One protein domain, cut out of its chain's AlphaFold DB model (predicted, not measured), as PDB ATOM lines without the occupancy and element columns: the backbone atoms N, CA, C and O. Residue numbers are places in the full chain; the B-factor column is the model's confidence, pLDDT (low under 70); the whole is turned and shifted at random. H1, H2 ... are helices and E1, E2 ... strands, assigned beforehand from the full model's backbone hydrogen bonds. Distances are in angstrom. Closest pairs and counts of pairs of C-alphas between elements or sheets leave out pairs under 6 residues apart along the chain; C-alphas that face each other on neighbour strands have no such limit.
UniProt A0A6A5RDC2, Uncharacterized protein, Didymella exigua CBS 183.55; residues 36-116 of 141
ATOM      1  N   THR A  36     190.335 163.775 218.755       83.19
ATOM      2  CA  THR A  36     191.774 164.051 218.613       83.19
ATOM      3  C   THR A  36     192.627 162.799 218.550       83.19
ATOM      4  O   THR A  36     193.740 162.878 218.042       83.19
ATOM      5  N   LEU A  37     192.120 161.663 219.021       89.31
ATOM      6  CA  LEU A  37     192.852 160.410 219.136       89.31
ATOM      7  C   LEU A  37     192.311 159.383 218.141       89.31
ATOM      8  O   LEU A  37     191.163 159.452 217.700       89.31
ATOM      9  N   VAL A  38     193.166 158.443 217.762       90.12
ATOM     10  CA  VAL A  38     192.804 157.316 216.893       90.12
ATOM     11  C   VAL A  38     192.310 156.118 217.712       90.12
ATOM     12  O   VAL A  38     192.431 156.102 218.940       90.12
ATOM     13  N   SER A  39     191.749 155.106 217.047       91.50
ATOM     14  CA  SER A  39     191.466 153.822 217.699       91.50
ATOM     15  C   SER A  39     192.763 153.054 217.997       91.50
ATOM     16  O   SER A  39     193.829 153.372 217.466       91.50
ATOM     17  N   ASP A  40     192.686 152.019 218.839       91.44
ATOM     18  CA  ASP A  40     193.847 151.174 219.165       91.44
ATOM     19  C   ASP A  40     194.458 150.489 217.923       91.44
ATOM     20  O   ASP A  40     195.669 150.276 217.882       91.44
ATOM     21  N   ASP A  41     193.651 150.205 216.894       91.31
ATOM     22  CA  ASP A  41     194.089 149.557 215.646       91.31
ATOM     23  C   ASP A  41     194.925 150.479 214.741       91.31
ATOM     24  O   ASP A  41     195.666 150.021 213.870       91.31
ATOM     25  N   GLU A  42     194.805 151.789 214.942       89.94
ATOM     26  CA  GLU A  42     195.477 152.833 214.164       89.94
ATOM     27  C   GLU A  42     196.652 153.461 214.936       89.94
ATOM     28  O   GLU A  42     197.216 154.480 214.523       89.94
ATOM     29  N   LEU A  43     197.030 152.864 216.072       93.69
ATOM     30  CA  LEU A  43     198.109 153.342 216.924       93.69
ATOM     31  C   LEU A  43     199.433 153.405 216.153       93.69
ATOM     32  O   LEU A  43     199.861 152.446 215.512       93.69
ATOM     33  N   GLN A  44     200.143 154.521 216.291       95.38
ATOM     34  CA  GLN A  44     201.520 154.642 215.845       95.38
ATOM     35  C   GLN A  44     202.277 155.620 216.743       95.38
ATOM     36  O   GLN A  44     202.126 156.833 216.630       95.38
ATOM     37  N   ILE A  45     203.140 155.097 217.611       95.06
ATOM     38  CA  ILE A  45     204.002 155.896 218.491       95.06
ATOM     39  C   ILE A  45     205.456 155.593 218.152       95.06
ATOM     40  O   ILE A  45     205.849 154.428 218.094       95.06
ATOM     41  N   LYS A  46     206.282 156.629 217.970       96.06
ATOM     42  CA  LYS A  46     207.732 156.457 217.809       96.06
ATOM     43  C   LYS A  46     208.446 156.872 219.088       96.06
ATOM     44  O   LYS A  46     208.247 157.975 219.582       96.06
ATOM     45  N   VAL A  47     209.324 156.019 219.597       96.19
ATOM     46  CA  VAL A  47     210.181 156.339 220.739       96.19
ATOM     47  C   VAL A  47     211.634 156.339 220.298       96.19
ATOM     48  O   VAL A  47     212.112 155.369 219.720       96.19
ATOM     49  N   VAL A  48     212.332 157.433 220.577       96.56
ATOM     50  CA  VAL A  48     213.755 157.613 220.282       96.56
ATOM     51  C   VAL A  48     214.508 157.685 221.601       96.56
ATOM     52  O   VAL A  48     214.313 158.610 222.390       96.56
ATOM     53  N   GLU A  49     215.374 156.711 221.849       96.12
ATOM     54  CA  GLU A  49     216.332 156.746 222.950       96.12
ATOM     55  C   GLU A  49     217.649 157.316 222.418       96.12
ATOM     56  O   GLU A  49     218.344 156.672 221.627       96.12
ATOM     57  N   VAL A  50     217.974 158.551 222.814       95.50
ATOM     58  CA  VAL A  50     219.084 159.317 222.229       95.50
ATOM     59  C   VAL A  50     220.406 158.564 222.399       95.50
ATOM     60  O   VAL A  50     220.821 158.264 223.517       95.50
ATOM     61  N   GLY A  51     221.070 158.269 221.277       94.25
ATOM     62  CA  GLY A  51     222.339 157.534 221.250       94.25
ATOM     63  C   GLY A  51     222.218 156.022 221.469       94.25
ATOM     64  O   GLY A  51     223.243 155.362 221.603       94.25
ATOM     65  N   ASN A  52     220.998 155.474 221.506       93.62
ATOM     66  CA  ASN A  52     220.758 154.049 221.709       93.62
ATOM     67  C   ASN A  52     219.973 153.424 220.548       93.62
ATOM     68  O   ASN A  52     220.561 152.792 219.670       93.62
ATOM     69  N   LYS A  53     218.644 153.573 220.547       93.88
ATOM     70  CA  LYS A  53     217.763 152.874 219.609       93.88
ATOM     71  C   LYS A  53     216.432 153.598 219.421       93.88
ATOM     72  O   LYS A  53     215.889 154.189 220.355       93.88
ATOM     73  N   ASP A  54     215.885 153.446 218.221       95.06
ATOM     74  CA  ASP A  54     214.543 153.884 217.857       95.06
ATOM     75  C   ASP A  54     213.566 152.702 217.858       95.06
ATOM     76  O   ASP A  54     213.884 151.603 217.392       95.06
ATOM     77  N   TRP A  55     212.352 152.954 218.335       95.94
ATOM     78  CA  TRP A  55     211.246 152.006 218.391       95.94
ATOM     79  C   TRP A  55     210.009 152.617 217.741       95.94
ATOM     80  O   TRP A  55     209.761 153.814 217.878       95.94
ATOM     81  N   VAL A  56     209.222 151.795 217.052       96.44
ATOM     82  CA  VAL A  56     207.899 152.169 216.546       96.44
ATOM     83  C   VAL A  56     206.908 151.149 217.077       96.44
ATOM     84  O   VAL A  56     207.089 149.951 216.870       96.44
ATOM     85  N   PHE A  57     205.889 151.630 217.777       96.44
ATOM     86  CA  PHE A  57     204.840 150.821 218.375       96.44
ATOM     87  C   PHE A  57     203.547 151.022 217.605       96.44
ATOM     88  O   PHE A  57     203.103 152.157 217.436       96.44
ATOM     89  N   THR A  58     202.951 149.915 217.172       95.69
ATOM     90  CA  THR A  58     201.635 149.890 216.517       95.69
ATOM     91  C   THR A  58     200.583 149.144 217.331       95.69
ATOM     92  O   THR A  58     199.446 149.030 216.903       95.69
ATOM     93  N   LEU A  59     200.966 148.598 218.488       94.88
ATOM     94  CA  LEU A  59     200.090 147.862 219.393       94.88
ATOM     95  C   LEU A  59     200.266 148.396 220.813       94.88
ATOM     96  O   LEU A  59     201.400 148.594 221.263       94.88
ATOM     97  N   VAL A  60     199.149 148.585 221.517       94.81
ATOM     98  CA  VAL A  60     199.123 149.147 222.876       94.81
ATOM     99  C   VAL A  60     199.926 148.278 223.846       94.81
ATOM    100  O   VAL A  60     200.797 148.797 224.538       94.81
ATOM    101  N   ASP A  61     199.731 146.958 223.821       95.31
ATOM    102  CA  ASP A  61     200.404 146.023 224.738       95.31
ATOM    103  C   ASP A  61     201.932 146.044 224.593       95.31
ATOM    104  O   ASP A  61     202.669 145.938 225.575       95.31
ATOM    105  N   GLN A  62     202.435 146.202 223.362       95.19
ATOM    106  CA  GLN A  62     203.876 146.299 223.117       95.19
ATOM    107  C   GLN A  62     204.441 147.600 223.680       95.19
ATOM    108  O   GLN A  62     205.537 147.606 224.244       95.19
ATOM    109  N   PHE A  63     203.694 148.694 223.524       95.00
ATOM    110  CA  PHE A  63     204.074 149.987 224.067       95.00
ATOM    111  C   PHE A  63     204.065 149.974 225.599       95.00
ATOM    112  O   PHE A  63     205.036 150.407 226.212       95.00
ATOM    113  N   GLU A  64     203.027 149.410 226.217       94.25
ATOM    114  CA  GLU A  64     202.941 149.242 227.670       94.25
ATOM    115  C   GLU A  64     204.090 148.383 228.205       94.25
ATOM    116  O   GLU A  64     204.830 148.822 229.085       94.25
ATOM    117  N   THR A  65     204.323 147.217 227.596       96.12
ATOM    118  CA  THR A  65     205.444 146.341 227.968       96.12
ATOM    119  C   THR A  65     206.774 147.088 227.885       96.12
ATOM    120  O   THR A  65     207.627 146.953 228.763       96.12
ATOM    121  N   TYR A  66     206.975 147.900 226.845       95.06
ATOM    122  CA  TYR A  66     208.176 148.719 226.717       95.06
ATOM    123  C   TYR A  66     208.304 149.750 227.845       95.06
ATOM    124  O   TYR A  66     209.387 149.873 228.419       95.06
ATOM    125  N   LEU A  67     207.226 150.467 228.175       92.69
ATOM    126  CA  LEU A  67     207.229 151.446 229.262       92.69
ATOM    127  C   LEU A  67     207.604 150.779 230.594       92.69
ATOM    128  O   LEU A  67     208.480 151.273 231.298       92.69
ATOM    129  N   GLU A  68     207.024 149.623 230.914       93.38
ATOM    130  CA  GLU A  68     207.271 148.927 232.184       93.38
ATOM    131  C   GLU A  68     208.657 148.276 232.282       93.38
ATOM    132  O   GLU A  68     209.254 148.223 233.360       93.38
ATOM    133  N   THR A  69     209.180 147.754 231.171       94.19
ATOM    134  CA  THR A  69     210.404 146.935 231.186       94.19
ATOM    135  C   THR A  69     211.669 147.702 230.815       94.19
ATOM    136  O   THR A  69     212.774 147.245 231.133       94.19
ATOM    137  N   SER A  70     211.549 148.853 230.148       91.25
ATOM    138  CA  SER A  70     212.717 149.595 229.681       91.25
ATOM    139  C   SER A  70     213.538 150.141 230.849       91.25
ATOM    140  O   SER A  70     213.076 150.941 231.658       91.25
ATOM    141  N   ARG A  71     214.813 149.743 230.901       91.06
ATOM    142  CA  ARG A  71     215.796 150.214 231.894       91.06
ATOM    143  C   ARG A  71     216.665 151.362 231.385       91.06
ATOM    144  O   ARG A  71     217.683 151.675 231.999       91.06
ATOM    145  N   PHE A  72     216.324 151.946 230.238       92.12
ATOM    146  CA  PHE A  72     217.108 153.026 229.654       92.12
ATOM    147  C   PHE A  72     217.074 154.271 230.554       92.12
ATOM    148  O   PHE A  72     216.002 154.754 230.904       92.12
ATOM    149  N   GLN A  73     218.255 154.782 230.919       91.00
ATOM    150  CA  GLN A  73     218.424 155.918 231.841       91.00
ATOM    151  C   GLN A  73     218.812 157.236 231.141       91.00
ATOM    152  O   GLN A  73     219.190 158.198 231.804       91.00
ATOM    153  N   GLY A  74     218.769 157.287 229.806       92.88
ATOM    154  CA  GLY A  74     219.094 158.491 229.038       92.88
ATOM    155  C   GLY A  74     217.868 159.323 228.654       92.88
ATOM    156  O   GLY A  74     216.753 159.105 229.126       92.88
ATOM    157  N   THR A  75     218.066 160.271 227.736       93.56
ATOM    158  CA  THR A  75     216.973 161.080 227.183       93.56
ATOM    159  C   THR A  75     216.113 160.257 226.230       93.56
ATOM    160  O   THR A  75     216.597 159.757 225.211       93.56
ATOM    161  N   ARG A  76     214.822 160.154 226.549       94.06
ATOM    162  CA  ARG A  76     213.805 159.520 225.710       94.06
ATOM    163  C   ARG A  76     212.912 160.585 225.088       94.06
ATOM    164  O   ARG A  76     212.369 161.426 225.797       94.06
ATOM    165  N   ILE A  77     212.738 160.521 223.775       94.19
ATOM    166  CA  ILE A  77     211.808 161.368 223.030       94.19
ATOM    167  C   ILE A  77     210.655 160.477 222.577       94.19
ATOM    168  O   ILE A  77     210.861 159.532 221.816       94.19
ATOM    169  N   ILE A  78     209.450 160.765 223.061       93.38
ATOM    170  CA  ILE A  78     208.226 160.072 222.655       93.38
ATOM    171  C   ILE A  78     207.522 160.969 221.650       93.38
ATOM    172  O   ILE A  78     207.092 162.073 221.973       93.38
ATOM    173  N   LEU A  79     207.460 160.499 220.414       93.12
ATOM    174  CA  LEU A  79     206.843 161.188 219.300       93.12
ATOM    175  C   LEU A  79     205.466 160.580 219.068       93.12
ATOM    176  O   LEU A  79     205.342 159.377 218.825       93.12
ATOM    177  N   ILE A  80     204.455 161.441 219.116       91.62
ATOM    178  CA  ILE A  80     203.081 161.132 218.732       91.62
ATOM    179  C   ILE A  80     202.824 161.885 217.422       91.62
ATOM    180  O   ILE A  80     202.617 163.100 217.454       91.62
ATOM    181  N   PRO A  81     202.935 161.211 216.266       88.94
ATOM    182  CA  PRO A  81     202.626 161.807 214.978       88.94
ATOM    183  C   PRO A  81     201.194 162.341 214.902       88.94
ATOM    184  O   PRO A  81     200.272 161.841 215.545       88.94
ATOM    185  N   GLN A  82     201.018 163.338 214.044       86.81
ATOM    186  CA  GLN A  82     199.720 163.805 213.580       86.81
ATOM    187  C   GLN A  82     199.616 163.477 212.088       86.81
ATOM    188  O   GLN A  82     200.582 163.687 211.352       86.81
ATOM    189  N   LEU A  83     198.469 162.969 211.633       76.19
ATOM    190  CA  LEU A  83     198.307 162.538 210.235       76.19
ATOM    191  C   LEU A  83     198.433 163.699 209.224       76.19
ATOM    192  O   LEU A  83     199.027 163.540 208.163       76.19
ATOM    193  N   TYR A  84     197.871 164.864 209.549       79.50
ATOM    194  CA  TYR A  84     197.901 166.109 208.766       79.50
ATOM    195  C   TYR A  84     197.579 167.290 209.696       79.50
ATOM    196  O   TYR A  84     197.222 167.065 210.846       79.50
ATOM    197  N   SER A  85     197.683 168.542 209.230       72.19
ATOM    198  CA  SER A  85     197.630 169.760 210.071       72.19
ATOM    199  C   SER A  85     196.409 169.891 211.000       72.19
ATOM    200  O   SER A  85     196.501 170.573 212.018       72.19
ATOM    201  N   TRP A  86     195.301 169.213 210.691       73.12
ATOM    202  CA  TRP A  86     194.080 169.156 211.512       73.12
ATOM    203  C   TRP A  86     193.617 167.724 211.819       73.12
ATOM    204  O   TRP A  86     192.514 167.517 212.319       73.12
ATOM    205  N   GLY A  87     194.458 166.737 211.512       75.44
ATOM    206  CA  GLY A  87     194.158 165.323 211.692       75.44
ATOM    207  C   GLY A  87     194.319 164.862 213.137       75.44
ATOM    208  O   GLY A  87     194.844 165.585 213.989       75.44
ATOM    209  N   ARG A  88     193.894 163.622 213.387       86.56
ATOM    210  CA  ARG A  88     194.057 162.945 214.677       86.56
ATOM    211  C   ARG A  88     195.533 162.670 214.981       86.56
ATOM    212  O   ARG A  88     196.347 162.452 214.076       86.56
ATOM    213  N   LEU A  89     195.853 162.680 216.268       89.19
ATOM    214  CA  LEU A  89     197.095 162.175 216.831       89.19
ATOM    215  C   LEU A  89     197.064 160.650 216.780       89.19
ATOM    216  O   LEU A  89     196.084 160.039 217.203       89.19
ATOM    217  N   THR A  90     198.141 160.023 216.317       92.81
ATOM    218  CA  THR A  90     198.244 158.561 216.175       92.81
ATOM    219  C   THR A  90     198.529 157.860 217.509       92.81
ATOM    220  O   THR A  90     199.312 156.915 217.595       92.81
ATOM    221  N   ILE A  91     197.904 158.339 218.583       92.38
ATOM    222  CA  ILE A  91     197.861 157.703 219.896       92.38
ATOM    223  C   ILE A  91     196.404 157.411 220.237       92.38
ATOM    224  O   ILE A  91     195.537 158.243 219.976       92.38
ATOM    225  N   SER A  92     196.133 156.250 220.818       92.62
ATOM    226  CA  SER A  92     194.805 155.927 221.323       92.62
ATOM    227  C   SER A  92     194.608 156.428 222.750       92.62
ATOM    228  O   SER A  92     195.572 156.696 223.472       92.62
ATOM    229  N   GLU A  93     193.355 156.529 223.198       90.69
ATOM    230  CA  GLU A  93     193.062 156.914 224.582       90.69
ATOM    231  C   GLU A  93     193.709 155.949 225.588       90.69
ATOM    232  O   GLU A  93     194.293 156.388 226.581       90.69
ATOM    233  N   CYS A  94     193.667 154.641 225.310       91.06
ATOM    234  CA  CYS A  94     194.263 153.625 226.172       91.06
ATOM    235  C   CYS A  94     195.781 153.828 226.292       91.06
ATOM    236  O   CYS A  94     196.302 153.976 227.400       91.06
ATOM    237  N   ALA A  95     196.489 153.933 225.162       91.75
ATOM    238  CA  ALA A  95     197.932 154.166 225.154       91.75
ATOM    239  C   ALA A  95     198.312 155.492 225.830       91.75
ATOM    240  O   ALA A  95     199.306 155.556 226.559       91.75
ATOM    241  N   LEU A  96     197.506 156.542 225.639       89.94
ATOM    242  CA  LEU A  96     197.731 157.832 226.276       89.94
ATOM    243  C   LEU A  96     197.589 157.751 227.801       89.94
ATOM    244  O   LEU A  96     198.442 158.270 228.522       89.94
ATOM    245  N   ARG A  97     196.560 157.065 228.308       88.06
ATOM    246  CA  ARG A  97     196.378 156.845 229.752       88.06
ATOM    247  C   ARG A  97     197.560 156.096 230.358       88.06
ATOM    248  O   ARG A  97     198.068 156.512 231.399       88.06
ATOM    249  N   ARG A  98     198.043 155.041 229.689       89.75
ATOM    250  CA  ARG A  98     199.238 154.290 230.118       89.75
ATOM    251  C   ARG A  98     200.474 155.181 230.167       89.75
ATOM    252  O   ARG A  98     201.216 155.138 231.143       89.75
ATOM    253  N   LEU A  99     200.661 156.024 229.154       89.56
ATOM    254  CA  LEU A  99     201.775 156.963 229.082       89.56
ATOM    255  C   LEU A  99     201.743 157.992 230.219       89.56
ATOM    256  O   LEU A  99     202.752 158.189 230.896       89.56
ATOM    257  N   ILE A 100     200.587 158.626 230.437       86.00
ATOM    258  CA  ILE A 100     200.392 159.623 231.496       86.00
ATOM    259  C   ILE A 100     200.640 158.996 232.869       86.00
ATOM    260  O   ILE A 100     201.347 159.587 233.683       86.00
ATOM    261  N   HIS A 101     200.097 157.799 233.107       85.88
ATOM    262  CA  HIS A 101     200.296 157.057 234.348       85.88
ATOM    263  C   HIS A 101     201.772 156.699 234.561       85.88
ATOM    264  O   HIS A 101     202.320 156.939 235.629       85.88
ATOM    265  N   HIS A 102     202.443 156.166 233.538       87.81
ATOM    266  CA  HIS A 102     203.840 155.753 233.651       87.81
ATOM    267  C   HIS A 102     204.786 156.932 233.917       87.81
ATOM    268  O   HIS A 102     205.714 156.823 234.717       87.81
ATOM    269  N   LEU A 103     204.561 158.066 233.250       84.12
ATOM    270  CA  LEU A 103     205.422 159.241 233.370       84.12
ATOM    271  C   LEU A 103     204.989 160.213 234.480       84.12
ATOM    272  O   LEU A 103     205.693 161.191 234.725       84.12
ATOM    273  N   ASN A 104     203.858 159.964 235.151       80.50
ATOM    274  CA  ASN A 104     203.270 160.840 236.169       80.50
ATOM    275  C   ASN A 104     203.093 162.307 235.700       80.50
ATOM    276  O   ASN A 104     203.303 163.237 236.473       80.50
ATOM    277  N   ILE A 105     202.703 162.539 234.437       72.56
ATOM    278  CA  ILE A 105     202.619 163.891 233.814       72.56
ATOM    279  C   ILE A 105     201.248 164.559 234.066       72.56
ATOM    280  O   ILE A 105     200.720 165.314 233.252       72.56
ATOM    281  N   PHE A 106     200.606 164.263 235.191       71.69
ATOM    282  CA  PHE A 106     199.276 164.800 235.490       71.69
ATOM    283  C   PHE A 106     199.362 166.260 235.986       71.69
ATOM    284  O   PHE A 106     200.248 166.531 236.801       71.69
ATOM    285  N   PRO A 107     198.473 167.209 235.594       63.84
ATOM    286  CA  PRO A 107     197.441 167.225 234.538       63.84
ATOM    287  C   PRO A 107     197.702 168.219 233.384       63.84
ATOM    288  O   PRO A 107     196.921 168.252 232.434       63.84
ATOM    289  N   ALA A 108     198.786 169.003 233.419       67.94
ATOM    290  CA  ALA A 108     199.065 170.050 232.422       67.94
ATOM    291  C   ALA A 108     199.135 169.522 230.972       67.94
ATOM    292  O   ALA A 108     198.953 170.268 230.013       67.94
ATOM    293  N   PHE A 109     199.373 168.220 230.797       72.19
ATOM    294  CA  PHE A 109     199.356 167.572 229.491       72.19
ATOM    295  C   PHE A 109     197.977 167.618 228.807       72.19
ATOM    296  O   PHE A 109     197.909 167.731 227.584       72.19
ATOM    297  N   ILE A 110     196.874 167.569 229.563       72.62
ATOM    298  CA  ILE A 110     195.533 167.648 228.967       72.62
ATOM    299  C   ILE A 110     195.211 169.049 228.483       72.62
ATOM    300  O   ILE A 110     194.582 169.166 227.440       72.62
ATOM    301  N   ASP A 111     195.702 170.098 229.135       72.31
ATOM    302  CA  ASP A 111     195.548 171.456 228.606       72.31
ATOM    303  C   ASP A 111     196.214 171.585 227.232       72.31
ATOM    304  O   ASP A 111     195.660 172.199 226.320       72.31
ATOM    305  N   VAL A 112     197.366 170.931 227.047       72.56
ATOM    306  CA  VAL A 112     198.047 170.849 225.749       72.56
ATOM    307  C   VAL A 112     197.218 170.046 224.746       72.56
ATOM    308  O   VAL A 112     197.047 170.494 223.615       72.56
ATOM    309  N   LEU A 113     196.654 168.902 225.147       73.81
ATOM    310  CA  LEU A 113     195.772 168.100 224.291       73.81
ATOM    311  C   LEU A 113     194.502 168.871 223.881       73.81
ATOM    312  O   LEU A 113     194.103 168.840 222.721       73.81
ATOM    313  N   CYS A 114     193.905 169.616 224.809       71.31
ATOM    314  CA  CYS A 114     192.762 170.496 224.579       71.31
ATOM    315  C   CYS A 114     193.119 171.689 223.679       71.31
ATOM    316  O   CYS A 114     192.263 172.171 222.937       71.31
ATOM    317  N   ALA A 115     194.374 172.153 223.716       72.12
ATOM    318  CA  ALA A 115     194.876 173.203 222.835       72.12
ATOM    319  C   ALA A 115     195.094 172.723 221.390       72.12
ATOM    320  O   ALA A 115     195.095 173.554 220.477       72.12
ATOM    321  N   PHE A 116     195.240 171.411 221.146       70.38
ATOM    322  CA  PHE A 116     195.262 170.887 219.781       70.38
ATOM    323  C   PHE A 116     193.912 171.158 219.101       70.38
ATOM    324  O   PHE A 116     192.836 170.746 219.552       70.38
TER     325      PHE A 116
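What this domain is: This is residues 36 to 116 of the 141 residues of an uncharacterized protein of Didymella exigua CBS 183.55 (UniProt A0A6A5RDC2). A small sheet of three strands, E2, E1 and E3, has H1 over one face, above the edge strand E2, and H2 runs side by side with H1, itself off the sheet. The short strand E4 leads straight into H2 near one end of E1, and H3 sits away from the sheet and from H1 as an outlying last piece. The printed part has 81 residues with four named strands and three named helices, in the order E1, E2, H1, E3, E4, H2, H3; the sheet runs E2, E1, E3 and is antiparallel, and the class is mixed, helices and strands. The whole is compact, with a radius of gyration of the C-alphas of 12.6 A, and the C-alphas span 33 by 25 by 22 A.

Where its parts are: Find C-alpha 45 at (204.002, 155.896, 218.491); from there E1 runs through residues 45 to 49, 13.1 A long. E2 follows with residues 53 to 57, also 13.1 A. Next come H1, residues 60 to 69, 14.2 A, and E3, residues 76 to 79, 9.6 A. E4 holds residues 89 to 92, 8.0 A. Look for C-alpha 93 at (193.062, 156.914, 224.582), where H2 begins; it runs through residues 93 to 103, 15.3 A. H3, residues 108 to 115, 10.9 A, ends at C-alpha 115 at (194.876, 173.203, 222.835).

How they stand to each other: Begin at the hairpin of E1 and E2, antiparallel at 166 degrees, where N 47 and O 55 are 2.8 A apart, within hydrogen-bond range. On the other side of E1, E3 is antiparallel at 158 degrees, with N 48 and O 77 within hydrogen-bond range at 2.8 A. E2, H1 and E3 form a split strand-helix-strand unit, two strands running the same way with a helix between them along the chain and E1 between them in the sheet; its crossover is right-handed. H1 is on the sheet, over E2, at a height over the sheet of 10.1 A above a local plane fitted to just 6 C-alphas, and runs along the strands, at 5 degrees to E2 on the local plane. The closest C-alphas of E2 and H1, those of Phe 57 and Phe 63, are 5.8 A apart. H1 and H2 touch at a shallow tilt of 8 degrees, the same way; their closest C-alphas, those of Val 60 and Ala 95, are 5.6 A apart. H2 is not on the sheet. E4 pairs with no named strand; its closest C-alpha to E1 is that of Ile 91, 6.6 A from that of Ile 45. E4 and H2 meet only through their link. H2 and H3 are only just apart, 8.3 A at the closest. In H1, H2 and H3, every O i to N i+4 pair is within hydrogen-bond range.

The domain as a whole: Look for the two C-alphas farthest apart, those of Arg 71 and Trp 86, at 35.3 A. The printed part has no cut, and no link is long. The mean pLDDT of the printed part is 88.0; residues 107 to 108 are under 70, and H3 has a mean of 72.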